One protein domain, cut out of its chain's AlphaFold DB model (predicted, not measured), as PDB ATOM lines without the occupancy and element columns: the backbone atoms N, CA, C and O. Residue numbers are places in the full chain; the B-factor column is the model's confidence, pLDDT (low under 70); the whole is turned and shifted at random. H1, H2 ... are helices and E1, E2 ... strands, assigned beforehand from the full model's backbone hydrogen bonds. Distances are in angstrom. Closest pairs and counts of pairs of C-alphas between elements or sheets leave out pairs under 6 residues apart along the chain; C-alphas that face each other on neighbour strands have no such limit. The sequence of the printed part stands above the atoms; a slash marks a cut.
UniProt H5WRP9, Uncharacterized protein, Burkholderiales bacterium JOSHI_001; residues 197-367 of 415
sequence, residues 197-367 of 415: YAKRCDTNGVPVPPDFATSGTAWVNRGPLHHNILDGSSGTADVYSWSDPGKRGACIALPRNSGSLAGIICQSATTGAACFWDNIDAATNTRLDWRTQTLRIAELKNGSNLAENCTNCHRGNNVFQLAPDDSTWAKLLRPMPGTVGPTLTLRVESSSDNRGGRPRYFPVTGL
ATOM      1  N   TYR A 197     126.745 155.149 123.349       75.81
ATOM      2  CA  TYR A 197     127.037 155.095 121.908       75.81
ATOM      3  C   TYR A 197     125.805 154.695 121.083       75.81
ATOM      4  O   TYR A 197     125.488 155.351 120.097       75.81
ATOM      5  N   ALA A 198     125.027 153.721 121.565       80.06
ATOM      6  CA  ALA A 198     123.717 153.371 121.017       80.06
ATOM      7  C   ALA A 198     122.789 154.591 120.843       80.06
ATOM      8  O   ALA A 198     122.277 154.825 119.754       80.06
ATOM      9  N   LYS A 199     122.629 155.435 121.869       78.25
ATOM     10  CA  LYS A 199     121.801 156.649 121.789       78.25
ATOM     11  C   LYS A 199     122.431 157.772 120.940       78.25
ATOM     12  O   LYS A 199     121.714 158.633 120.443       78.25
ATOM     13  N   ARG A 200     123.746 157.752 120.703       73.25
ATOM     14  CA  ARG A 200     124.413 158.611 119.704       73.25
ATOM     15  C   ARG A 200     124.092 158.165 118.271       73.25
ATOM     16  O   ARG A 200     123.830 159.001 117.412       73.25
ATOM     17  N   CYS A 201     124.074 156.857 118.020       84.56
ATOM     18  CA  CYS A 201     123.604 156.274 116.761       84.56
ATOM     19  C   CYS A 201     122.126 156.615 116.526       84.56
ATOM     20  O   CYS A 201     121.757 157.090 115.452       84.56
ATOM     21  N   ASP A 202     121.311 156.454 117.573       87.44
ATOM     22  CA  ASP A 202     119.876 156.726 117.573       87.44
ATOM     23  C   ASP A 202     119.531 158.126 117.046       87.44
ATOM     24  O   ASP A 202     118.754 158.246 116.092       87.44
ATOM     25  N   THR A 203     120.166 159.160 117.614       83.62
ATOM     26  CA  THR A 203     119.957 160.574 117.262       83.62
ATOM     27  C   THR A 203     120.534 160.966 115.903       83.62
ATOM     28  O   THR A 203     120.062 161.927 115.304       83.62
ATOM     29  N   ASN A 204     121.497 160.206 115.372       80.62
ATOM     30  CA  ASN A 204     122.002 160.360 114.001       80.62
ATOM     31  C   ASN A 204     121.130 159.625 112.958       80.62
ATOM     32  O   ASN A 204     121.522 159.484 111.800       80.62
ATOM     33  N   GLY A 205     119.948 159.137 113.356       88.06
ATOM     34  CA  GLY A 205     119.016 158.421 112.481       88.06
ATOM     35  C   GLY A 205     119.451 156.993 112.147       88.06
ATOM     36  O   GLY A 205     118.850 156.366 111.272       88.06
ATOM     37  N   VAL A 206     120.484 156.472 112.814       92.19
ATOM     38  CA  VAL A 206     120.966 155.099 112.636       92.19
ATOM     39  C   VAL A 206     120.039 154.148 113.414       92.19
ATOM     40  O   VAL A 206     119.627 154.474 114.537       92.19
ATOM     41  N   PRO A 207     119.672 152.982 112.850       93.69
ATOM     42  CA  PRO A 207     119.014 151.924 113.610       93.69
ATOM     43  C   PRO A 207     119.957 151.409 114.709       93.69
ATOM     44  O   PRO A 207     121.141 151.179 114.462       93.69
ATOM     45  N   VAL A 208     119.443 151.248 115.931       92.75
ATOM     46  CA  VAL A 208     120.198 150.697 117.069       92.75
ATOM     47  C   VAL A 208     119.856 149.217 117.197       92.75
ATOM     48  O   VAL A 208     118.678 148.911 117.378       92.75
ATOM     49  N   PRO A 209     120.829 148.296 117.104       94.00
ATOM     50  CA  PRO A 209     120.525 146.876 117.074       94.00
ATOM     51  C   PRO A 209     120.055 146.369 118.447       94.00
ATOM     52  O   PRO A 209     120.533 146.856 119.474       94.00
ATOM     53  N   PRO A 210     119.171 145.358 118.481       94.44
ATOM     54  CA  PRO A 210     118.937 144.554 119.671       94.44
ATOM     55  C   PRO A 210     120.110 143.594 119.906       94.44
ATOM     56  O   PRO A 210     120.906 143.317 119.000       94.44
ATOM     57  N   ASP A 211     120.171 143.035 121.112       94.12
ATOM     58  CA  ASP A 211     121.186 142.064 121.516       94.12
ATOM     59  C   ASP A 211     121.288 140.870 120.550       94.12
ATOM     60  O   ASP A 211     120.288 140.283 120.109       94.12
ATOM     61  N   PHE A 212     122.526 140.541 120.179       94.56
ATOM     62  CA  PHE A 212     122.821 139.571 119.131       94.56
ATOM     63  C   PHE A 212     122.990 138.160 119.702       94.56
ATOM     64  O   PHE A 212     123.772 137.928 120.620       94.56
ATOM     65  N   ALA A 213     122.293 137.206 119.092       93.56
ATOM     66  CA  ALA A 213     122.446 135.772 119.294       93.56
ATOM     67  C   ALA A 213     122.077 135.053 117.985       93.56
ATOM     68  O   ALA A 213     121.517 135.662 117.072       93.56
ATOM     69  N   THR A 214     122.338 133.751 117.883       90.12
ATOM     70  CA  THR A 214     121.911 132.943 116.723       90.12
ATOM     71  C   THR A 214     120.524 132.318 116.875       90.12
ATOM     72  O   THR A 214     119.970 131.800 115.907       90.12
ATOM     73  N   SER A 215     119.932 132.378 118.070       88.31
ATOM     74  CA  SER A 215     118.578 131.905 118.361       88.31
ATOM     75  C   SER A 215     117.878 132.837 119.359       88.31
ATOM     76  O   SER A 215     118.525 133.637 120.033       88.31
ATOM     77  N   GLY A 216     116.543 132.785 119.417       86.19
ATOM     78  CA  GLY A 216     115.745 133.553 120.388       86.19
ATOM     79  C   GLY A 216     115.777 135.084 120.243       86.19
ATOM     80  O   GLY A 216     115.326 135.777 121.149       86.19
ATOM     81  N   THR A 217     116.296 135.623 119.134       89.69
ATOM     82  CA  THR A 217     116.473 137.069 118.905       89.69
ATOM     83  C   THR A 217     115.719 137.564 117.660       89.69
ATOM     84  O   THR A 217     115.219 136.775 116.861       89.69
ATOM     85  N   ALA A 218     115.647 138.886 117.484       92.19
ATOM     86  CA  ALA A 218     115.039 139.548 116.327       92.19
ATOM     87  C   ALA A 218     115.951 139.597 115.079       92.19
ATOM     88  O   ALA A 218     115.514 140.035 114.014       92.19
ATOM     89  N   TRP A 219     117.217 139.180 115.194       94.56
ATOM     90  CA  TRP A 219     118.145 139.081 114.066       94.56
ATOM     91  C   TRP A 219     117.771 137.933 113.117       94.56
ATOM     92  O   TRP A 219     117.566 136.798 113.539       94.56
ATOM     93  N   VAL A 220     117.736 138.212 111.811       93.38
ATOM     94  CA  VAL A 220     117.371 137.243 110.764       93.38
ATOM     95  C   VAL A 220     118.624 136.738 110.048       93.38
ATOM     96  O   VAL A 220     119.274 137.515 109.345       93.38
ATOM     97  N   ASN A 221     118.937 135.445 110.177       92.88
ATOM     98  CA  ASN A 221     119.987 134.779 109.394       92.88
ATOM     99  C   ASN A 221     119.600 134.755 107.894       92.88
ATOM    100  O   ASN A 221     118.457 134.455 107.543       92.88
ATOM    101  N   ARG A 222     120.538 135.093 107.001       90.56
ATOM    102  CA  ARG A 222     120.371 135.110 105.531       90.56
ATOM    103  C   ARG A 222     121.148 134.000 104.811       90.56
ATOM    104  O   ARG A 222     121.038 133.874 103.583       90.56
ATOM    105  N   GLY A 223     121.875 133.189 105.570       89.38
ATOM    106  CA  GLY A 223     122.780 132.131 105.139       89.38
ATOM    107  C   GLY A 223     124.258 132.526 105.255       89.38
ATOM    108  O   GLY A 223     124.575 133.686 105.545       89.38
ATOM    109  N   PRO A 224     125.162 131.574 104.973       87.38
ATOM    110  CA  PRO A 224     126.591 131.829 104.899       87.38
ATOM    111  C   PRO A 224     126.949 132.713 103.703       87.38
ATOM    112  O   PRO A 224     126.234 132.774 102.694       87.38
ATOM    113  N   LEU A 225     128.104 133.360 103.810       78.31
ATOM    114  CA  LEU A 225     128.878 133.830 102.668       78.31
ATOM    115  C   LEU A 225     129.548 132.643 101.970       78.31
ATOM    116  O   LEU A 225     130.053 131.722 102.613       78.31
ATOM    117  N   HIS A 226     129.571 132.693 100.645       76.69
ATOM    118  CA  HIS A 226     130.163 131.694  99.755       76.69
ATOM    119  C   HIS A 226     131.618 132.050  99.418       76.69
ATOM    120  O   HIS A 226     132.408 131.180  99.055       76.69
ATOM    121  N   HIS A 227     131.982 133.323  99.591       68.69
ATOM    122  CA  HIS A 227     133.337 133.839  99.431       68.69
ATOM    123  C   HIS A 227     133.834 134.449 100.747       68.69
ATOM    124  O   HIS A 227     133.113 135.197 101.409       68.69
ATOM    125  N   ASN A 228     135.080 134.159 101.135       63.38
ATOM    126  CA  ASN A 228     135.718 134.871 102.243       63.38
ATOM    127  C   ASN A 228     136.212 136.240 101.748       63.38
ATOM    128  O   ASN A 228     136.853 136.324 100.702       63.38
ATOM    129  N   ILE A 229     135.888 137.298 102.493       57.00
ATOM    130  CA  ILE A 229     136.017 138.696 102.061       57.00
ATOM    131  C   ILE A 229     137.061 139.500 102.859       57.00
ATOM    132  O   ILE A 229     137.092 140.717 102.731       57.00
ATOM    133  N   LEU A 230     137.904 138.863 103.684       51.78
ATOM    134  CA  LEU A 230     139.070 139.525 104.305       51.78
ATOM    135  C   LEU A 230     140.386 138.820 103.951       51.78
ATOM    136  O   LEU A 230     141.295 139.437 103.399       51.78
ATOM    137  N   ASP A 231     140.471 137.525 104.248       50.16
ATOM    138  CA  ASP A 231     141.655 136.679 104.099       50.16
ATOM    139  C   ASP A 231     141.195 135.217 104.039       50.16
ATOM    140  O   ASP A 231     140.345 134.829 104.832       50.16
ATOM    141  N   GLY A 232     141.726 134.381 103.141       46.28
ATOM    142  CA  GLY A 232     141.210 133.011 102.943       46.28
ATOM    143  C   GLY A 232     141.183 132.132 104.209       46.28
ATOM    144  O   GLY A 232     140.366 131.218 104.302       46.28
ATOM    145  N   SER A 233     142.026 132.446 105.193       50.44
ATOM    146  CA  SER A 233     142.196 131.755 106.474       50.44
ATOM    147  C   SER A 233     141.075 131.972 107.500       50.44
ATOM    148  O   SER A 233     140.813 131.064 108.286       50.44
ATOM    149  N   SER A 234     140.387 133.119 107.525       54.06
ATOM    150  CA  SER A 234     139.459 133.465 108.627       54.06
ATOM    151  C   SER A 234     138.070 132.800 108.590       54.06
ATOM    152  O   SER A 234     137.213 133.110 109.422       54.06
ATOM    153  N   GLY A 235     137.857 131.864 107.660       59.56
ATOM    154  CA  GLY A 235     136.600 131.138 107.467       59.56
ATOM    155  C   GLY A 235     135.460 131.977 106.873       59.56
ATOM    156  O   GLY A 235     135.489 133.206 106.837       59.56
ATOM    157  N   THR A 236     134.415 131.297 106.401       70.88
ATOM    158  CA  THR A 236     133.160 131.964 106.035       70.88
ATOM    159  C   THR A 236     132.468 132.528 107.282       70.88
ATOM    160  O   THR A 236     132.609 131.999 108.389       70.88
ATOM    161  N   ALA A 237     131.724 133.619 107.096       82.38
ATOM    162  CA  ALA A 237     130.808 134.161 108.094       82.38
ATOM    163  C   ALA A 237     129.360 133.948 107.642       82.38
ATOM    164  O   ALA A 237     129.073 133.992 106.442       82.38
ATOM    165  N   ASP A 238     128.461 133.763 108.602       88.25
ATOM    166  CA  ASP A 238     127.024 133.906 108.366       88.25
ATOM    167  C   ASP A 238     126.659 135.391 108.283       88.25
ATOM    168  O   ASP A 238     127.241 136.221 108.980       88.25
ATOM    169  N   VAL A 239     125.659 135.732 107.466       89.12
ATOM    170  CA  VAL A 239     125.119 137.097 107.407       89.12
ATOM    171  C   VAL A 239     123.806 137.160 108.174       89.12
ATOM    172  O   VAL A 239     122.796 136.599 107.747       89.12
ATOM    173  N   TYR A 240     123.795 137.898 109.281       93.12
ATOM    174  CA  TYR A 240     122.578 138.207 110.029       93.12
ATOM    175  C   TYR A 240     122.164 139.651 109.759       93.12
ATOM    176  O   TYR A 240     122.998 140.551 109.756       93.12
ATOM    177  N   SER A 241     120.868 139.890 109.553       93.62
ATOM    178  CA  SER A 241     120.312 141.228 109.313       93.62
ATOM    179  C   SER A 241     119.234 141.590 110.327       93.62
ATOM    180  O   SER A 241     118.385 140.749 110.630       93.62
ATOM    181  N   TRP A 242     119.181 142.852 110.731       94.44
ATOM    182  CA  TRP A 242     118.065 143.434 111.469       94.44
ATOM    183  C   TRP A 242     117.686 144.812 110.900       94.44
ATOM    184  O   TRP A 242     118.509 145.497 110.289       94.44
ATOM    185  N   SER A 243     116.429 145.213 111.090       92.19
ATOM    186  CA  SER A 243     115.895 146.522 110.702       92.19
ATOM    187  C   SER A 243     114.959 147.060 111.774       92.19
ATOM    188  O   SER A 243     114.027 146.370 112.189       92.19
ATOM    189  N   ASP A 244     115.162 148.320 112.134       91.06
ATOM    190  CA  ASP A 244     114.252 149.106 112.960       91.06
ATOM    191  C   ASP A 244     112.923 149.333 112.198       91.06
ATOM    192  O   ASP A 244     112.955 149.750 111.035       91.06
ATOM    193  N   PRO A 245     111.741 149.058 112.782       88.56
ATOM    194  CA  PRO A 245     110.458 149.301 112.116       88.56
ATOM    195  C   PRO A 245     110.128 150.797 111.955       88.56
ATOM    196  O   PRO A 245     109.273 151.138 111.140       88.56
ATOM    197  N   GLY A 246     110.792 151.685 112.703       88.50
ATOM    198  CA  GLY A 246     110.631 153.138 112.646       88.50
ATOM    199  C   GLY A 246     111.717 153.885 111.860       88.50
ATOM    200  O   GLY A 246     111.544 155.078 111.606       88.50
ATOM    201  N   LYS A 247     112.818 153.234 111.447       91.94
ATOM    202  CA  LYS A 247     113.935 153.892 110.732       91.94
ATOM    203  C   LYS A 247     114.365 153.144 109.474       91.94
ATOM    204  O   LYS A 247     114.640 151.951 109.517       91.94
ATOM    205  N   ARG A 248     114.512 153.871 108.360       91.56
ATOM    206  CA  ARG A 248     115.068 153.334 107.106       91.56
ATOM    207  C   ARG A 248     116.575 153.107 107.245       91.56
ATOM    208  O   ARG A 248     117.313 154.025 107.605       91.56
ATOM    209  N   GLY A 249     117.035 151.903 106.926       90.81
ATOM    210  CA  GLY A 249     118.436 151.510 107.058       90.81
ATOM    211  C   GLY A 249     118.581 150.017 107.329       90.81
ATOM    212  O   GLY A 249     117.672 149.236 107.052       90.81
ATOM    213  N   ALA A 250     119.712 149.612 107.893       92.19
ATOM    214  CA  ALA A 250     119.946 148.230 108.294       92.19
ATOM    215  C   ALA A 250     120.989 148.129 109.403       92.19
ATOM    216  O   ALA A 250     121.877 148.973 109.507       92.19
ATOM    217  N   CYS A 251     120.918 147.039 110.158       93.56
ATOM    218  CA  CYS A 251     122.038 146.478 110.895       93.56
ATOM    219  C   CYS A 251     122.410 145.126 110.280       93.56
ATOM    220  O   CYS A 251     121.528 144.312 110.006       93.56
ATOM    221  N   ILE A 252     123.703 144.879 110.085       92.62
ATOM    222  CA  ILE A 252     124.264 143.595 109.664       92.62
ATOM    223  C   ILE A 252     125.276 143.136 110.715       92.62
ATOM    224  O   ILE A 252     126.075 143.941 111.185       92.62
ATOM    225  N   ALA A 253     125.248 141.852 111.058       92.31
ATOM    226  CA  ALA A 253     126.298 141.174 111.807       92.31
ATOM    227  C   ALA A 253     126.921 140.087 110.921       92.31
ATOM    228  O   ALA A 253     126.214 139.442 110.139       92.31
ATOM    229  N   LEU A 254     128.236 139.898 111.047       87.62
ATOM    230  CA  LEU A 254     129.051 138.955 110.274       87.62
ATOM    231  C   LEU A 254     129.813 137.973 111.198       87.62
ATOM    232  O   LEU A 254     131.049 137.947 111.179       87.62
ATOM    233  N   PRO A 255     129.107 137.174 112.028       88.44
ATOM    234  CA  PRO A 255     129.706 136.150 112.884       88.44
ATOM    235  C   PRO A 255     130.567 135.153 112.095       88.44
ATOM    236  O   PRO A 255     130.073 134.395 111.259       88.44
ATOM    237  N   ARG A 256     131.873 135.127 112.396       83.56
ATOM    238  CA  ARG A 256     132.834 134.163 111.826       83.56
ATOM    239  C   ARG A 256     132.824 132.861 112.607       83.56
ATOM    240  O   ARG A 256     132.883 132.888 113.836       83.56
ATOM    241  N   ASN A 257     132.856 131.732 111.897       72.12
ATOM    242  CA  ASN A 257     132.801 130.373 112.460       72.12
ATOM    243  C   ASN A 257     133.849 130.078 113.559       72.12
ATOM    244  O   ASN A 257     133.630 129.217 114.411       72.12
ATOM    245  N   SER A 258     134.957 130.825 113.588       68.88
ATOM    246  CA  SER A 258     135.981 130.809 114.641       68.88
ATOM    247  C   SER A 258     135.500 131.273 116.027       68.88
ATOM    248  O   SER A 258     136.163 130.974 117.017       68.88
ATOM    249  N   GLY A 259     134.395 132.024 116.114       68.88
ATOM    250  CA  GLY A 259     134.008 132.803 117.303       68.88
ATOM    251  C   GLY A 259     134.767 134.136 117.440       68.88
ATOM    252  O   GLY A 259     134.445 134.957 118.294       68.88
ATOM    253  N   SER A 260     135.773 134.384 116.591       67.31
ATOM    254  CA  SER A 260     136.797 135.420 116.808       67.31
ATOM    255  C   SER A 260     136.455 136.817 116.276       67.31
ATOM    256  O   SER A 260     137.317 137.688 116.320       67.31
ATOM    257  N   LEU A 261     135.254 137.019 115.730       71.06
ATOM    258  CA  LEU A 261     134.754 138.299 115.213       71.06
ATOM    259  C   LEU A 261     133.241 138.176 114.980       71.06
ATOM    260  O   LEU A 261     132.789 137.148 114.459       71.06
ATOM    261  N   ALA A 262     132.479 139.210 115.343       75.44
ATOM    262  CA  ALA A 262     131.040 139.308 115.075       75.44
ATOM    263  C   ALA A 262     130.677 140.475 114.144       75.44
ATOM    264  O   ALA A 262     129.701 140.366 113.406       75.44
ATOM    265  N   GLY A 263     131.460 141.561 114.149       86.31
ATOM    266  CA  GLY A 263     131.407 142.655 113.173       86.31
ATOM    267  C   GLY A 263     130.003 143.214 112.942       86.31
ATOM    268  O   GLY A 263     129.427 143.009 111.874       86.31
ATOM    269  N   ILE A 264     129.448 143.903 113.940       91.12
ATOM    270  CA  ILE A 264     128.099 144.475 113.891       91.12
ATOM    271  C   ILE A 264     128.177 145.905 113.346       91.12
ATOM    272  O   ILE A 264     128.748 146.799 113.971       91.12
ATOM    273  N   ILE A 265     127.569 146.136 112.186       90.94
ATOM    274  CA  ILE A 265     127.553 147.424 111.489       90.94
ATOM    275  C   ILE A 265     126.101 147.850 111.280       90.94
ATOM    276  O   ILE A 265     125.313 147.099 110.710       90.94
ATOM    277  N   CYS A 266     125.750 149.069 111.684       92.69
ATOM    278  CA  CYS A 266     124.441 149.667 111.429       92.69
ATOM    279  C   CYS A 266     124.570 150.963 110.634       92.69
ATOM    280  O   CYS A 266     125.489 151.746 110.861       92.69
ATOM    281  N   GLN A 267     123.626 151.211 109.727       90.88
ATOM    282  CA  GLN A 267     123.626 152.370 108.840       90.88
ATOM    283  C   GLN A 267     122.224 152.963 108.697       90.88
ATOM    284  O   GLN A 267     121.249 152.229 108.525       90.88
ATOM    285  N   SER A 268     122.129 154.293 108.721       91.19
ATOM    286  CA  SER A 268     120.929 155.017 108.295       91.19
ATOM    287  C   SER A 268     120.880 155.141 106.773       91.19
ATOM    288  O   SER A 268     121.846 155.597 106.156       91.19
ATOM    289  N   ALA A 269     119.737 154.837 106.161       87.69
ATOM    290  CA  ALA A 269     119.505 155.192 104.760       87.69
ATOM    291  C   ALA A 269     119.270 156.702 104.583       87.69
ATOM    292  O   ALA A 269     119.629 157.266 103.550       87.69
ATOM    293  N   THR A 270     118.692 157.357 105.594       87.38
ATOM    294  CA  THR A 270     118.249 158.758 105.531       87.38
ATOM    295  C   THR A 270     119.381 159.760 105.766       87.38
ATOM    296  O   THR A 270     119.347 160.854 105.208       87.38
ATOM    297  N   THR A 271     120.369 159.421 106.599       82.81
ATOM    298  CA  THR A 271     121.501 160.319 106.915       82.81
ATOM    299  C   THR A 271     122.842 159.825 106.379       82.81
ATOM    300  O   THR A 271     123.834 160.541 106.486       82.81
ATOM    301  N   GLY A 272     122.911 158.590 105.874       82.69
ATOM    302  CA  GLY A 272     124.161 157.898 105.545       82.69
ATOM    303  C   GLY A 272     125.016 157.528 106.763       82.69
ATOM    304  O   GLY A 272     125.961 156.757 106.620       82.69
ATOM    305  N   ALA A 273     124.699 158.035 107.956       83.44
ATOM    306  CA  ALA A 273     125.509 157.867 109.153       83.44
ATOM    307  C   ALA A 273     125.594 156.391 109.589       83.44
ATOM    308  O   ALA A 273     124.635 155.626 109.442       83.44
ATOM    309  N   ALA A 274     126.752 155.996 110.124       87.38
ATOM    310  CA  ALA A 274     127.074 154.607 110.442       87.38
ATOM    311  C   ALA A 274     127.610 154.407 111.868       87.38
ATOM    312  O   ALA A 274     128.365 155.230 112.392       87.38
ATOM    313  N   CYS A 275     127.263 153.269 112.467       88.31
ATOM    314  CA  CYS A 275     127.739 152.826 113.772       88.31
ATOM    315  C   CYS A 275     128.262 151.389 113.747       88.31
ATOM    316  O   CYS A 275     127.834 150.573 112.933       88.31
ATOM    317  N   PHE A 276     129.188 151.105 114.660       89.12
ATOM    318  CA  PHE A 276     129.987 149.884 114.689       89.12
ATOM    319  C   PHE A 276     130.059 149.335 116.113       89.12
ATOM    320  O   PHE A 276     130.286 150.108 117.044       89.12
ATOM    321  N   TRP A 277     129.935 148.017 116.251       90.25
ATOM    322  CA  TRP A 277     130.220 147.232 117.452       90.25
ATOM    323  C   TRP A 277     130.921 145.932 117.048       90.25
ATOM    324  O   TRP A 277     130.771 145.465 115.920       90.25
ATOM    325  N   ASP A 278     131.653 145.318 117.967       90.19
ATOM    326  CA  ASP A 278     132.185 143.967 117.771       90.19
ATOM    327  C   ASP A 278     132.189 143.184 119.090       90.19
ATOM    328  O   ASP A 278     131.990 143.772 120.152       90.19
ATOM    329  N   ASN A 279     132.393 141.865 119.040       91.81
ATOM    330  CA  ASN A 279     132.296 140.955 120.184       91.81
ATOM    331  C   ASN A 279     133.437 141.073 121.211       91.81
ATOM    332  O   ASN A 279     133.874 140.068 121.758       91.81
ATOM    333  N   ILE A 280     133.916 142.282 121.496       88.12
ATOM    334  CA  ILE A 280     134.859 142.571 122.579       88.12
ATOM    335  C   ILE A 280     134.085 143.270 123.697       88.12
ATOM    336  O   ILE A 280     133.438 144.285 123.452       88.12
ATOM    337  N   ASP A 281     134.163 142.757 124.917       86.81
ATOM    338  CA  ASP A 281     133.571 143.380 126.101       86.81
ATOM    339  C   ASP A 281     134.250 144.727 126.423       86.81
ATOM    340  O   ASP A 281     135.480 144.858 126.408       86.81
ATOM    341  N   ALA A 282     133.449 145.756 126.701       78.12
ATOM    342  CA  ALA A 282     133.937 147.121 126.878       78.12
ATOM    343  C   ALA A 282     134.663 147.358 128.212       78.12
ATOM    344  O   ALA A 282     135.481 148.277 128.279       78.12
ATOM    345  N   ALA A 283     134.386 146.557 129.248       76.75
ATOM    346  CA  ALA A 283     134.954 146.730 130.587       76.75
ATOM    347  C   ALA A 283     136.285 145.978 130.776       76.75
ATOM    348  O   ALA A 283     137.213 146.490 131.399       76.75
ATOM    349  N   THR A 284     136.386 144.771 130.220       83.69
ATOM    350  CA  THR A 284     137.524 143.848 130.355       83.69
ATOM    351  C   THR A 284     138.436 143.827 129.130       83.69
ATOM    352  O   THR A 284     139.551 143.317 129.219       83.69
ATOM    353  N   ASN A 285     137.982 144.349 127.981       83.19
ATOM    354  CA  ASN A 285     138.655 144.224 126.681       83.19
ATOM    355  C   ASN A 285     138.873 142.755 126.234       83.19
ATOM    356  O   ASN A 285     139.715 142.486 125.376       83.19
ATOM    357  N   THR A 286     138.125 141.795 126.790       89.62
ATOM    358  CA  THR A 286     138.175 140.380 126.376       89.62
ATOM    359  C   THR A 286     137.200 140.105 125.234       89.62
ATOM    360  O   THR A 286     136.186 140.788 125.100       89.62
ATOM    361  N   ARG A 287     137.495 139.119 124.375       90.06
ATOM    362  CA  ARG A 287     136.599 138.751 123.268       90.06
ATOM    363  C   ARG A 287     135.585 137.693 123.713       90.06
ATOM    364  O   ARG A 287     135.960 136.624 124.185       90.06
ATOM    365  N   LEU A 288     134.306 138.001 123.530       90.00
ATOM    366  CA  LEU A 288     133.151 137.183 123.878       90.00
ATOM    367  C   LEU A 288     132.831 136.205 122.742       90.00
ATOM    368  O   LEU A 288     132.487 136.632 121.639       90.00
ATOM    369  N   ASP A 289     132.896 134.896 122.985       91.38
ATOM    370  CA  ASP A 289     132.443 133.916 121.990       91.38
ATOM    371  C   ASP A 289     130.928 134.046 121.767       91.38
ATOM    372  O   ASP A 289     130.126 133.748 122.653       91.38
ATOM    373  N   TRP A 290     130.541 134.499 120.573       89.94
ATOM    374  CA  TRP A 290     129.147 134.730 120.187       89.94
ATOM    375  C   TRP A 290     128.342 133.431 120.039       89.94
ATOM    376  O   TRP A 290     127.114 133.468 120.003       89.94
ATOM    377  N   ARG A 291     129.016 132.274 119.945       89.31
ATOM    378  CA  ARG A 291     128.379 130.955 119.778       89.31
ATOM    379  C   ARG A 291     127.760 130.434 121.073       89.31
ATOM    380  O   ARG A 291     126.883 129.577 121.018       89.31
ATOM    381  N   THR A 292     128.233 130.916 122.223       89.88
ATOM    382  CA  THR A 292     127.885 130.391 123.555       89.88
ATOM    383  C   THR A 292     127.122 131.384 124.431       89.88
ATOM    384  O   THR A 292     126.579 130.979 125.458       89.88
ATOM    385  N   GLN A 293     127.039 132.661 124.039       92.06
ATOM    386  CA  GLN A 293     126.340 133.704 124.793       92.06
ATOM    387  C   GLN A 293     125.712 134.765 123.881       92.06
ATOM    388  O   GLN A 293     126.188 135.019 122.775       92.06
ATOM    389  N   THR A 294     124.681 135.439 124.385       93.94
ATOM    390  CA  THR A 294     124.128 136.643 123.756       93.94
ATOM    391  C   THR A 294     125.107 137.808 123.895       93.94
ATOM    392  O   THR A 294     125.478 138.175 125.010       93.94
ATOM    393  N   LEU A 295     125.483 138.438 122.782       93.56
ATOM    394  CA  LEU A 295     126.255 139.677 122.780       93.56
ATOM    395  C   LEU A 295     125.337 140.867 123.089       93.56
ATOM    396  O   LEU A 295     124.467 141.215 122.285       93.56
ATOM    397  N   ARG A 296     125.547 141.510 124.238       91.50
ATOM    398  CA  ARG A 296     124.748 142.660 124.677       91.50
ATOM    399  C   ARG A 296     125.286 143.968 124.110       91.50
ATOM    400  O   ARG A 296     126.377 144.399 124.471       91.50
ATOM    401  N   ILE A 297     124.513 144.650 123.265       89.56
ATOM    402  CA  ILE A 297     124.962 145.821 122.480       89.56
ATOM    403  C   ILE A 297     125.430 146.992 123.362       89.56
ATOM    404  O   ILE A 297     126.274 147.788 122.945       89.56
ATOM    405  N   ALA A 298     124.911 147.095 124.588       83.88
ATOM    406  CA  ALA A 298     125.326 148.095 125.573       83.88
ATOM    407  C   ALA A 298     126.671 147.782 126.264       83.88
ATOM    408  O   ALA A 298     127.314 148.701 126.768       83.88
ATOM    409  N   GLU A 299     127.087 146.513 126.285       85.31
ATOM    410  CA  GLU A 299     128.310 146.018 126.937       85.31
ATOM    411  C   GLU A 299     129.469 145.846 125.932       85.31
ATOM    412  O   GLU A 299     130.631 145.777 126.323       85.31
ATOM    413  N   LEU A 300     129.180 145.842 124.623       87.69
ATOM    414  CA  LEU A 300     130.187 145.725 123.564       87.69
ATOM    415  C   LEU A 300     131.027 146.996 123.351       87.69
ATOM    416  O   LEU A 300     130.542 148.137 123.359       87.69
ATOM    417  N   LYS A 301     132.295 146.775 122.989       85.56
ATOM    418  CA  LYS A 301     133.114 147.773 122.305       85.56
ATOM    419  C   LYS A 301     132.476 148.190 120.993       85.56
ATOM    420  O   LYS A 301     131.863 147.409 120.271       85.56
ATOM    421  N   ASN A 302     132.648 149.468 120.704       84.00
ATOM    422  CA  ASN A 302     131.934 150.188 119.671       84.00
ATOM    423  C   ASN A 302     132.837 151.229 119.010       84.00
ATOM    424  O   ASN A 302     133.944 151.468 119.479       84.00
ATOM    425  N   GLY A 303     132.378 151.888 117.945       73.50
ATOM    426  CA  GLY A 303     133.216 152.792 117.145       73.50
ATOM    427  C   GLY A 303     133.955 153.903 117.917       73.50
ATOM    428  O   GLY A 303     134.894 154.476 117.377       73.50
ATOM    429  N   SER A 304     133.572 154.215 119.162       69.31
ATOM    430  CA  SER A 304     134.310 155.172 120.005       69.31
ATOM    431  C   SER A 304     135.539 154.578 120.713       69.31
ATOM    432  O   SER A 304     136.464 155.323 121.013       69.31
ATOM    433  N   ASN A 305     135.543 153.272 121.016       66.19
ATOM    434  CA  ASN A 305     136.562 152.599 121.844       66.19
ATOM    435  C   ASN A 305     137.069 151.247 121.279       66.19
ATOM    436  O   ASN A 305     137.892 150.568 121.911       66.19
ATOM    437  N   LEU A 306     136.593 150.860 120.093       68.75
ATOM    438  CA  LEU A 306     137.124 149.777 119.278       68.75
ATOM    439  C   LEU A 306     138.488 150.211 118.714       68.75
ATOM    440  O   LEU A 306     138.605 151.240 118.045       68.75
ATOM    441  N   ALA A 307     139.525 149.434 119.030       57.09
ATOM    442  CA  ALA A 307     140.897 149.687 118.581       57.09
ATOM    443  C   ALA A 307     141.154 149.187 117.147       57.09
ATOM    444  O   ALA A 307     142.155 149.543 116.530       57.09
ATOM    445  N   GLU A 308     140.255 148.357 116.620       57.56
ATOM    446  CA  GLU A 308     140.301 147.858 115.252       57.56
ATOM    447  C   GLU A 308     139.948 148.986 114.273       57.56
ATOM    448  O   GLU A 308     138.992 149.736 114.476       57.56
ATOM    449  N   ASN A 309     140.705 149.104 113.177       57.22
ATOM    450  CA  ASN A 309     140.625 150.229 112.235       57.22
ATOM    451  C   ASN A 309     139.338 150.248 111.370       57.22
ATOM    452  O   ASN A 309     139.256 150.963 110.369       57.22
ATOM    453  N   CYS A 310     138.318 149.467 111.735       58.62
ATOM    454  CA  CYS A 310     137.073 149.274 110.997       58.62
ATOM    455  C   CYS A 310     136.359 150.598 110.684       58.62
ATOM    456  O   CYS A 310     135.890 150.780 109.569       58.62
ATOM    457  N   THR A 311     136.360 151.572 111.600       59.28
ATOM    458  CA  THR A 311     135.761 152.908 111.385       59.28
ATOM    459  C   THR A 311     136.491 153.777 110.347       59.28
ATOM    460  O   THR A 311     136.040 154.881 110.040       59.28
ATOM    461  N   ASN A 312     137.632 153.318 109.826       56.28
ATOM    462  CA  ASN A 312     138.382 153.966 108.749       56.28
ATOM    463  C   ASN A 312     138.420 153.097 107.481       56.28
ATOM    464  O   ASN A 312     138.301 153.642 106.389       56.28
ATOM    465  N   CYS A 313     138.501 151.765 107.608       57.03
ATOM    466  CA  CYS A 313     138.348 150.845 106.472       57.03
ATOM    467  C   CYS A 313     136.932 150.913 105.872       57.03
ATOM    468  O   CYS A 313     136.772 150.937 104.652       57.03
ATOM    469  N   HIS A 314     135.913 150.998 106.731       64.50
ATOM    470  CA  HIS A 314     134.541 151.295 106.347       64.50
ATOM    471  C   HIS A 314     134.337 152.820 106.365       64.50
ATOM    472  O   HIS A 314     133.881 153.392 107.361       64.50
ATOM    473  N   ARG A 315     134.660 153.471 105.241       62.59
ATOM    474  CA  ARG A 315     134.188 154.813 104.844       62.59
ATOM    475  C   ARG A 315     133.795 154.822 103.360       62.59
ATOM    476  O   ARG A 315     134.206 153.948 102.596       62.59
ATOM    477  N   GLY A 316     132.958 155.775 102.947       59.38
ATOM    478  CA  GLY A 316     132.706 156.047 101.531       59.38
ATOM    479  C   GLY A 316     131.279 155.831 101.031       59.38
ATOM    480  O   GLY A 316     130.379 156.532 101.470       59.38
ATOM    481  N   ASN A 317     131.041 154.936 100.062       53.59
ATOM    482  CA  ASN A 317     129.743 154.890  99.351       53.59
ATOM    483  C   ASN A 317     128.740 153.817  99.855       53.59
ATOM    484  O   ASN A 317     127.537 153.997  99.689       53.59
ATOM    485  N   ASN A 318     129.191 152.728 100.493       62.50
ATOM    486  CA  ASN A 318     128.350 151.776 101.246       62.50
ATOM    487  C   ASN A 318     129.168 151.076 102.365       62.50
ATOM    488  O   ASN A 318     130.255 150.576 102.073       62.50
ATOM    489  N   VAL A 319     128.685 151.034 103.624       68.88
ATOM    490  CA  VAL A 319     129.393 150.359 104.750       68.88
ATOM    491  C   VAL A 319     129.519 148.848 104.532       68.88
ATOM    492  O   VAL A 319     130.460 148.227 105.021       68.88
ATOM    493  N   PHE A 320     128.567 148.275 103.794       68.94
ATOM    494  CA  PHE A 320     128.366 146.847 103.578       68.94
ATOM    495  C   PHE A 320     128.952 146.358 102.241       68.94
ATOM    496  O   PHE A 320     128.628 145.255 101.806       68.94
ATOM    497  N   GLN A 321     129.765 147.161 101.536       58.28
ATOM    498  CA  GLN A 321     130.303 146.794 100.216       58.28
ATOM    499  C   GLN A 321     131.465 145.789 100.306       58.28
ATOM    500  O   GLN A 321     132.617 146.086 100.013       58.28
ATOM    501  N   LEU A 322     131.116 144.564 100.689       55.41
ATOM    502  CA  LEU A 322     131.974 143.390 100.742       55.41
ATOM    503  C   LEU A 322     131.380 142.350  99.775       55.41
ATOM    504  O   LEU A 322     130.374 141.740 100.100       55.41
ATOM    505  N   ALA A 323     131.957 142.172  98.581       54.44
ATOM    506  CA  ALA A 323     131.498 141.223  97.545       54.44
ATOM    507  C   ALA A 323     129.982 141.296  97.178       54.44
ATOM    508  O   ALA A 323     129.200 140.431  97.581       54.44
ATOM    509  N   PRO A 324     129.540 142.274  96.353       57.12
ATOM    510  CA  PRO A 324     128.123 142.450  95.984       57.12
ATOM    511  C   PRO A 324     127.516 141.302  95.149       57.12
ATOM    512  O   PRO A 324     126.291 141.232  94.998       57.12
ATOM    513  N   ASP A 325     128.365 140.423  94.614       60.06
ATOM    514  CA  ASP A 325     127.991 139.266  93.798       60.06
ATOM    515  C   ASP A 325     127.839 137.964  94.605       60.06
ATOM    516  O   ASP A 325     127.360 136.969  94.061       60.06
ATOM    517  N   ASP A 326     128.162 137.955  95.909       74.56
ATOM    518  CA  ASP A 326     127.815 136.818  96.773       74.56
ATOM    519  C   ASP A 326     126.290 136.666  96.837       74.56
ATOM    520  O   ASP A 326     125.560 137.633  97.087       74.56
ATOM    521  N   SER A 327     125.787 135.442  96.649       77.94
ATOM    522  CA  SER A 327     124.345 135.181  96.626       77.94
ATOM    523  C   SER A 327     123.631 135.596  97.920       77.94
ATOM    524  O   SER A 327     122.445 135.922  97.884       77.94
ATOM    525  N   THR A 328     124.329 135.639  99.059       81.06
ATOM    526  CA  THR A 328     123.768 136.091 100.336       81.06
ATOM    527  C   THR A 328     123.715 137.616 100.445       81.06
ATOM    528  O   THR A 328     122.682 138.144 100.861       81.06
ATOM    529  N   TRP A 329     124.733 138.344  99.975       76.44
ATOM    530  CA  TRP A 329     124.658 139.808  99.860       76.44
ATOM    531  C   TRP A 329     123.641 140.254  98.809       76.44
ATOM    532  O   TRP A 329     122.913 141.222  99.031       76.44
ATOM    533  N   ALA A 330     123.510 139.519  97.703       75.00
ATOM    534  CA  ALA A 330     122.530 139.808  96.662       75.00
ATOM    535  C   ALA A 330     121.086 139.846  97.204       75.00
ATOM    536  O   ALA A 330     120.336 140.739  96.814       75.00
ATOM    537  N   LYS A 331     120.722 138.971  98.159       80.81
ATOM    538  CA  LYS A 331     119.406 138.970  98.845       80.81
ATOM    539  C   LYS A 331     119.118 140.271  99.610       80.81
ATOM    540  O   LYS A 331     117.956 140.622  99.783       80.81
ATOM    541  N   LEU A 332     120.156 140.953 100.102       80.44
ATOM    542  CA  LEU A 332     120.052 142.171 100.920       80.44
ATOM    543  C   LEU A 332     120.223 143.459 100.097       80.44
ATOM    544  O   LEU A 332     119.597 144.469 100.400       80.44
ATOM    545  N   LEU A 333     121.050 143.420  99.049       75.44
ATOM    546  CA  LEU A 333     121.251 144.527  98.105       75.44
ATOM    547  C   LEU A 333     120.114 144.631  97.075       75.44
ATOM    548  O   LEU A 333     119.818 145.720  96.584       75.44
ATOM    549  N   ARG A 334     119.488 143.499  96.731       73.88
ATOM    550  CA  ARG A 334     118.372 143.369  95.781       73.88
ATOM    551  C   ARG A 334     117.251 142.519  96.408       73.88
ATOM    552  O   ARG A 334     116.981 141.419  95.921       73.88
ATOM    553  N   PRO A 335     116.622 142.975  97.508       66.38
ATOM    554  CA  PRO A 335     115.550 142.225  98.152       66.38
ATOM    555  C   PRO A 335     114.371 142.033  97.197       66.38
ATOM    556  O   PRO A 335     113.953 142.964  96.506       66.38
ATOM    557  N   MET A 336     113.812 140.824  97.176       64.44
ATOM    558  CA  MET A 336     112.565 140.570  96.459       64.44
ATOM    559  C   MET A 336     111.403 141.254  97.201       64.44
ATOM    560  O   MET A 336     111.425 141.320  98.437       64.44
ATOM    561  N   PRO A 337     110.365 141.741  96.496       62.53
ATOM    562  CA  PRO A 337     109.177 142.289  97.142       62.53
ATOM    563  C   PRO A 337     108.598 141.309  98.175       62.53
ATOM    564  O   PRO A 337     108.233 140.185  97.840       62.53
ATOM    565  N   GLY A 338     108.542 141.733  99.441       64.81
ATOM    566  CA  GLY A 338     108.006 140.943 100.555       64.81
ATOM    567  C   GLY A 338     108.993 140.032 101.305       64.81
ATOM    568  O   GLY A 338     108.598 139.477 102.325       64.81
ATOM    569  N   THR A 339     110.262 139.882 100.891       62.53
ATOM    570  CA  THR A 339     111.233 139.011 101.611       62.53
ATOM    571  C   THR A 339     112.039 139.718 102.712       62.53
ATOM    572  O   THR A 339     112.850 139.096 103.412       62.53
ATOM    573  N   VAL A 340     111.819 141.023 102.888       66.31
ATOM    574  CA  VAL A 340     112.402 141.872 103.938       66.31
ATOM    575  C   VAL A 340     111.365 142.894 104.420       66.31
ATOM    576  O   VAL A 340     110.422 143.207 103.695       66.31
ATOM    577  N   GLY A 341     111.538 143.422 105.636       69.62
ATOM    578  CA  GLY A 341     110.680 144.491 106.158       69.62
ATOM    579  C   GLY A 341     110.821 145.794 105.351       69.62
ATOM    580  O   GLY A 341     111.898 146.054 104.814       69.62
ATOM    581  N   PRO A 342     109.777 146.644 105.283       75.62
ATOM    582  CA  PRO A 342     109.733 147.820 104.399       75.62
ATOM    583  C   PRO A 342     110.751 148.925 104.739       75.62
ATOM    584  O   PRO A 342     110.931 149.860 103.957       75.62
ATOM    585  N   THR A 343     111.406 148.833 105.899       82.19
ATOM    586  CA  THR A 343     112.477 149.731 106.343       82.19
ATOM    587  C   THR A 343     113.889 149.199 106.083       82.19
ATOM    588  O   THR A 343     114.823 150.003 106.111       82.19
ATOM    589  N   LEU A 344     114.069 147.897 105.803       86.75
ATOM    590  CA  LEU A 344     115.394 147.312 105.570       86.75
ATOM    591  C   LEU A 344     115.951 147.764 104.215       86.75
ATOM    592  O   LEU A 344     115.415 147.421 103.162       86.75
ATOM    593  N   THR A 345     117.071 148.480 104.236       84.75
ATOM    594  CA  THR A 345     117.806 148.868 103.026       84.75
ATOM    595  C   THR A 345     119.296 149.049 103.323       84.75
ATOM    596  O   THR A 345     119.671 149.661 104.321       84.75
ATOM    597  N   LEU A 346     120.148 148.529 102.431       81.94
ATOM    598  CA  LEU A 346     121.604 148.760 102.425       81.94
ATOM    599  C   LEU A 346     122.009 149.939 101.514       81.94
ATOM    600  O   LEU A 346     123.183 150.098 101.178       81.94
ATOM    601  N   ARG A 347     121.034 150.719 101.032       80.44
ATOM    602  CA  ARG A 347     121.242 151.868 100.149       80.44
ATOM    603  C   ARG A 347     121.026 153.160 100.928       80.44
ATOM    604  O   ARG A 347     119.952 153.372 101.483       80.44
ATOM    605  N   VAL A 348     122.016 154.048 100.872       78.00
ATOM    606  CA  VAL A 348     121.863 155.442 101.301       78.00
ATOM    607  C   VAL A 348     120.999 156.191 100.281       78.00
ATOM    608  O   VAL A 348     121.228 156.121  99.070       78.00
ATOM    609  N   GLU A 349     119.987 156.886 100.784       81.50
ATOM    610  CA  GLU A 349     119.021 157.683 100.023       81.50
ATOM    611  C   GLU A 349     119.374 159.174 100.098       81.50
ATOM    612  O   GLU A 349     119.289 159.877  99.093       81.50
ATOM    613  N   SER A 350     119.865 159.625 101.256       70.81
ATOM    614  CA  SER A 350     120.392 160.971 101.486       70.81
ATOM    615  C   SER A 350     121.505 160.960 102.540       70.81
ATOM    616  O   SER A 350     121.584 160.058 103.371       70.81
ATOM    617  N   SER A 351     122.396 161.951 102.486       69.19
ATOM    618  CA  SER A 351     123.523 162.110 103.414       69.19
ATOM    619  C   SER A 351     123.921 163.579 103.534       69.19
ATOM    620  O   SER A 351     123.537 164.392 102.691       69.19
ATOM    621  N   SER A 352     124.707 163.915 104.554       63.38
ATOM    622  CA  SER A 352     125.433 165.185 104.648       63.38
ATOM    623  C   SER A 352     126.794 165.163 103.928       63.38
ATOM    624  O   SER A 352     127.253 166.224 103.511       63.38
ATOM    625  N   ASP A 353     127.414 163.993 103.700       61.84
ATOM    626  CA  ASP A 353     128.592 163.849 102.821       61.84
ATOM    627  C   ASP A 353     128.130 163.422 101.416       61.84
ATOM    628  O   ASP A 353     127.609 162.323 101.230       61.84
ATOM    629  N   ASN A 354     128.293 164.299 100.418       60.25
ATOM    630  CA  ASN A 354     127.811 164.099  99.039       60.25
ATOM    631  C   ASN A 354     128.907 164.333  97.977       60.25
ATOM    632  O   ASN A 354     128.681 165.021  96.976       60.25
ATOM    633  N   ARG A 355     130.119 163.788  98.170       59.66
ATOM    634  CA  ARG A 355     131.200 163.910  97.163       59.66
ATOM    635  C   ARG A 355     130.763 163.269  95.839       59.66
ATOM    636  O   ARG A 355     130.149 162.203  95.824       59.66
ATOM    637  N   GLY A 356     131.027 163.950  94.723       54.94
ATOM    638  CA  GLY A 356     130.593 163.509  93.391       54.94
ATOM    639  C   GLY A 356     129.069 163.445  93.187       54.94
ATOM    640  O   GLY A 356     128.611 162.718  92.306       54.94
ATOM    641  N   GLY A 357     128.272 164.151  94.002       57.31
ATOM    642  CA  GLY A 357     126.809 164.186  93.876       57.31
ATOM    643  C   GLY A 357     126.106 162.882  94.268       57.31
ATOM    644  O   GLY A 357     124.992 162.624  93.813       57.31
ATOM    645  N   ARG A 358     126.753 162.033  95.078       55.62
ATOM    646  CA  ARG A 358     126.198 160.760  95.559       55.62
ATOM    647  C   ARG A 358     126.223 160.724  97.089       55.62
ATOM    648  O   ARG A 358     127.282 161.007  97.644       55.62
ATOM    649  N   PRO A 359     125.126 160.334  97.765       59.38
ATOM    650  CA  PRO A 359     125.123 160.145  99.211       59.38
ATOM    651  C   PRO A 359     126.185 159.145  99.670       59.38
ATOM    652  O   PRO A 359     126.224 158.003  99.205       59.38
ATOM    653  N   ARG A 360     127.045 159.592 100.586       66.88
ATOM    654  CA  ARG A 360     128.120 158.810 101.206       66.88
ATOM    655  C   ARG A 360     127.777 158.476 102.651       66.88
ATOM    656  O   ARG A 360     126.802 158.975 103.209       66.88
ATOM    657  N   TYR A 361     128.587 157.633 103.268       69.81
ATOM    658  CA  TYR A 361     128.474 157.265 104.667       69.81
ATOM    659  C   TYR A 361     129.696 157.708 105.459       69.81
ATOM    660  O   TYR A 361     130.829 157.688 104.973       69.81
ATOM    661  N   PHE A 362     129.449 158.068 106.712       57.66
ATOM    662  CA  PHE A 362     130.460 158.511 107.659       57.66
ATOM    663  C   PHE A 362     130.181 157.889 109.035       57.66
ATOM    664  O   PHE A 362     129.017 157.681 109.396       57.66
ATOM    665  N   PRO A 363     131.220 157.557 109.818       54.03
ATOM    666  CA  PRO A 363     131.029 157.018 111.154       54.03
ATOM    667  C   PRO A 363     130.537 158.113 112.114       54.03
ATOM    668  O   PRO A 363     131.071 159.218 112.150       54.03
ATOM    669  N   VAL A 364     129.572 157.776 112.973       53.50
ATOM    670  CA  VAL A 364     128.985 158.636 114.032       53.50
ATOM    671  C   VAL A 364     129.980 158.945 115.178       53.50
ATOM    672  O   VAL A 364     129.646 159.478 116.234       53.50
ATOM    673  N   THR A 365     131.255 158.618 114.993       51.56
ATOM    674  CA  THR A 365     132.334 158.740 115.980       51.56
ATOM    675  C   THR A 365     132.953 160.142 116.046       51.56
ATOM    676  O   THR A 365     133.982 160.310 116.688       51.56
ATOM    677  N   GLY A 366     132.355 161.140 115.380       38.66
ATOM    678  CA  GLY A 366     132.859 162.522 115.311       38.66
ATOM    679  C   GLY A 366     134.075 162.707 114.393       38.66
ATOM    680  O   GLY A 366     134.583 163.813 114.238       38.66
ATOM    681  N   LEU A 367     134.557 161.637 113.756       42.50
ATOM    682  CA  LEU A 367     135.766 161.671 112.940       42.50
ATOM    683  C   LEU A 367     135.481 162.253 111.550       42.50
ATOM    684  O   LEU A 367     135.200 161.494 110.614       42.50
TER     685      LEU A 367
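Overview. This is residues 197 to 367 of the 415 residues of an uncharacterized protein of Burkholderiales bacterium JOSHI_001 (UniProt H5WRP9). Little here is regular structure: long loops lie around one strongly twisted sheet, an antiparallel meander in chain order, H1 over one face, H3 over the other. The printed part has 171 residues, 49 in named elements, of mixed class: H1, E1 to E6, H2, H3. It is compact, radius of gyration of the C-alphas 15.0 A, spans 42 by 34 by 31 A.

Arrangement. Find hairpin E3, residues 249 to 253, and E4, 264 to 268: N 252 and O 265 are within hydrogen-bond range, 2.8 A. H1, residues 197 to 203, runs along E5, 274 to 281; C-alphas 201 and 275 come closest, 6.2 A. H3, 327 to 333, is on the opposite face; H2, 310 to 313, only grazes the sheet.

Along the chain. Find H1 beginning at C-alpha 197 (127.037, 155.095, 121.908) and H3 ending at C-alpha 333 (121.251, 144.527, 98.105). E1 is residues 220 to 224, E2 238 to 242, E6 300 to 302.

Size, cuts and confidence. The printed part has no cut; among 58 residues under 70 pLDDT are 304 to 325.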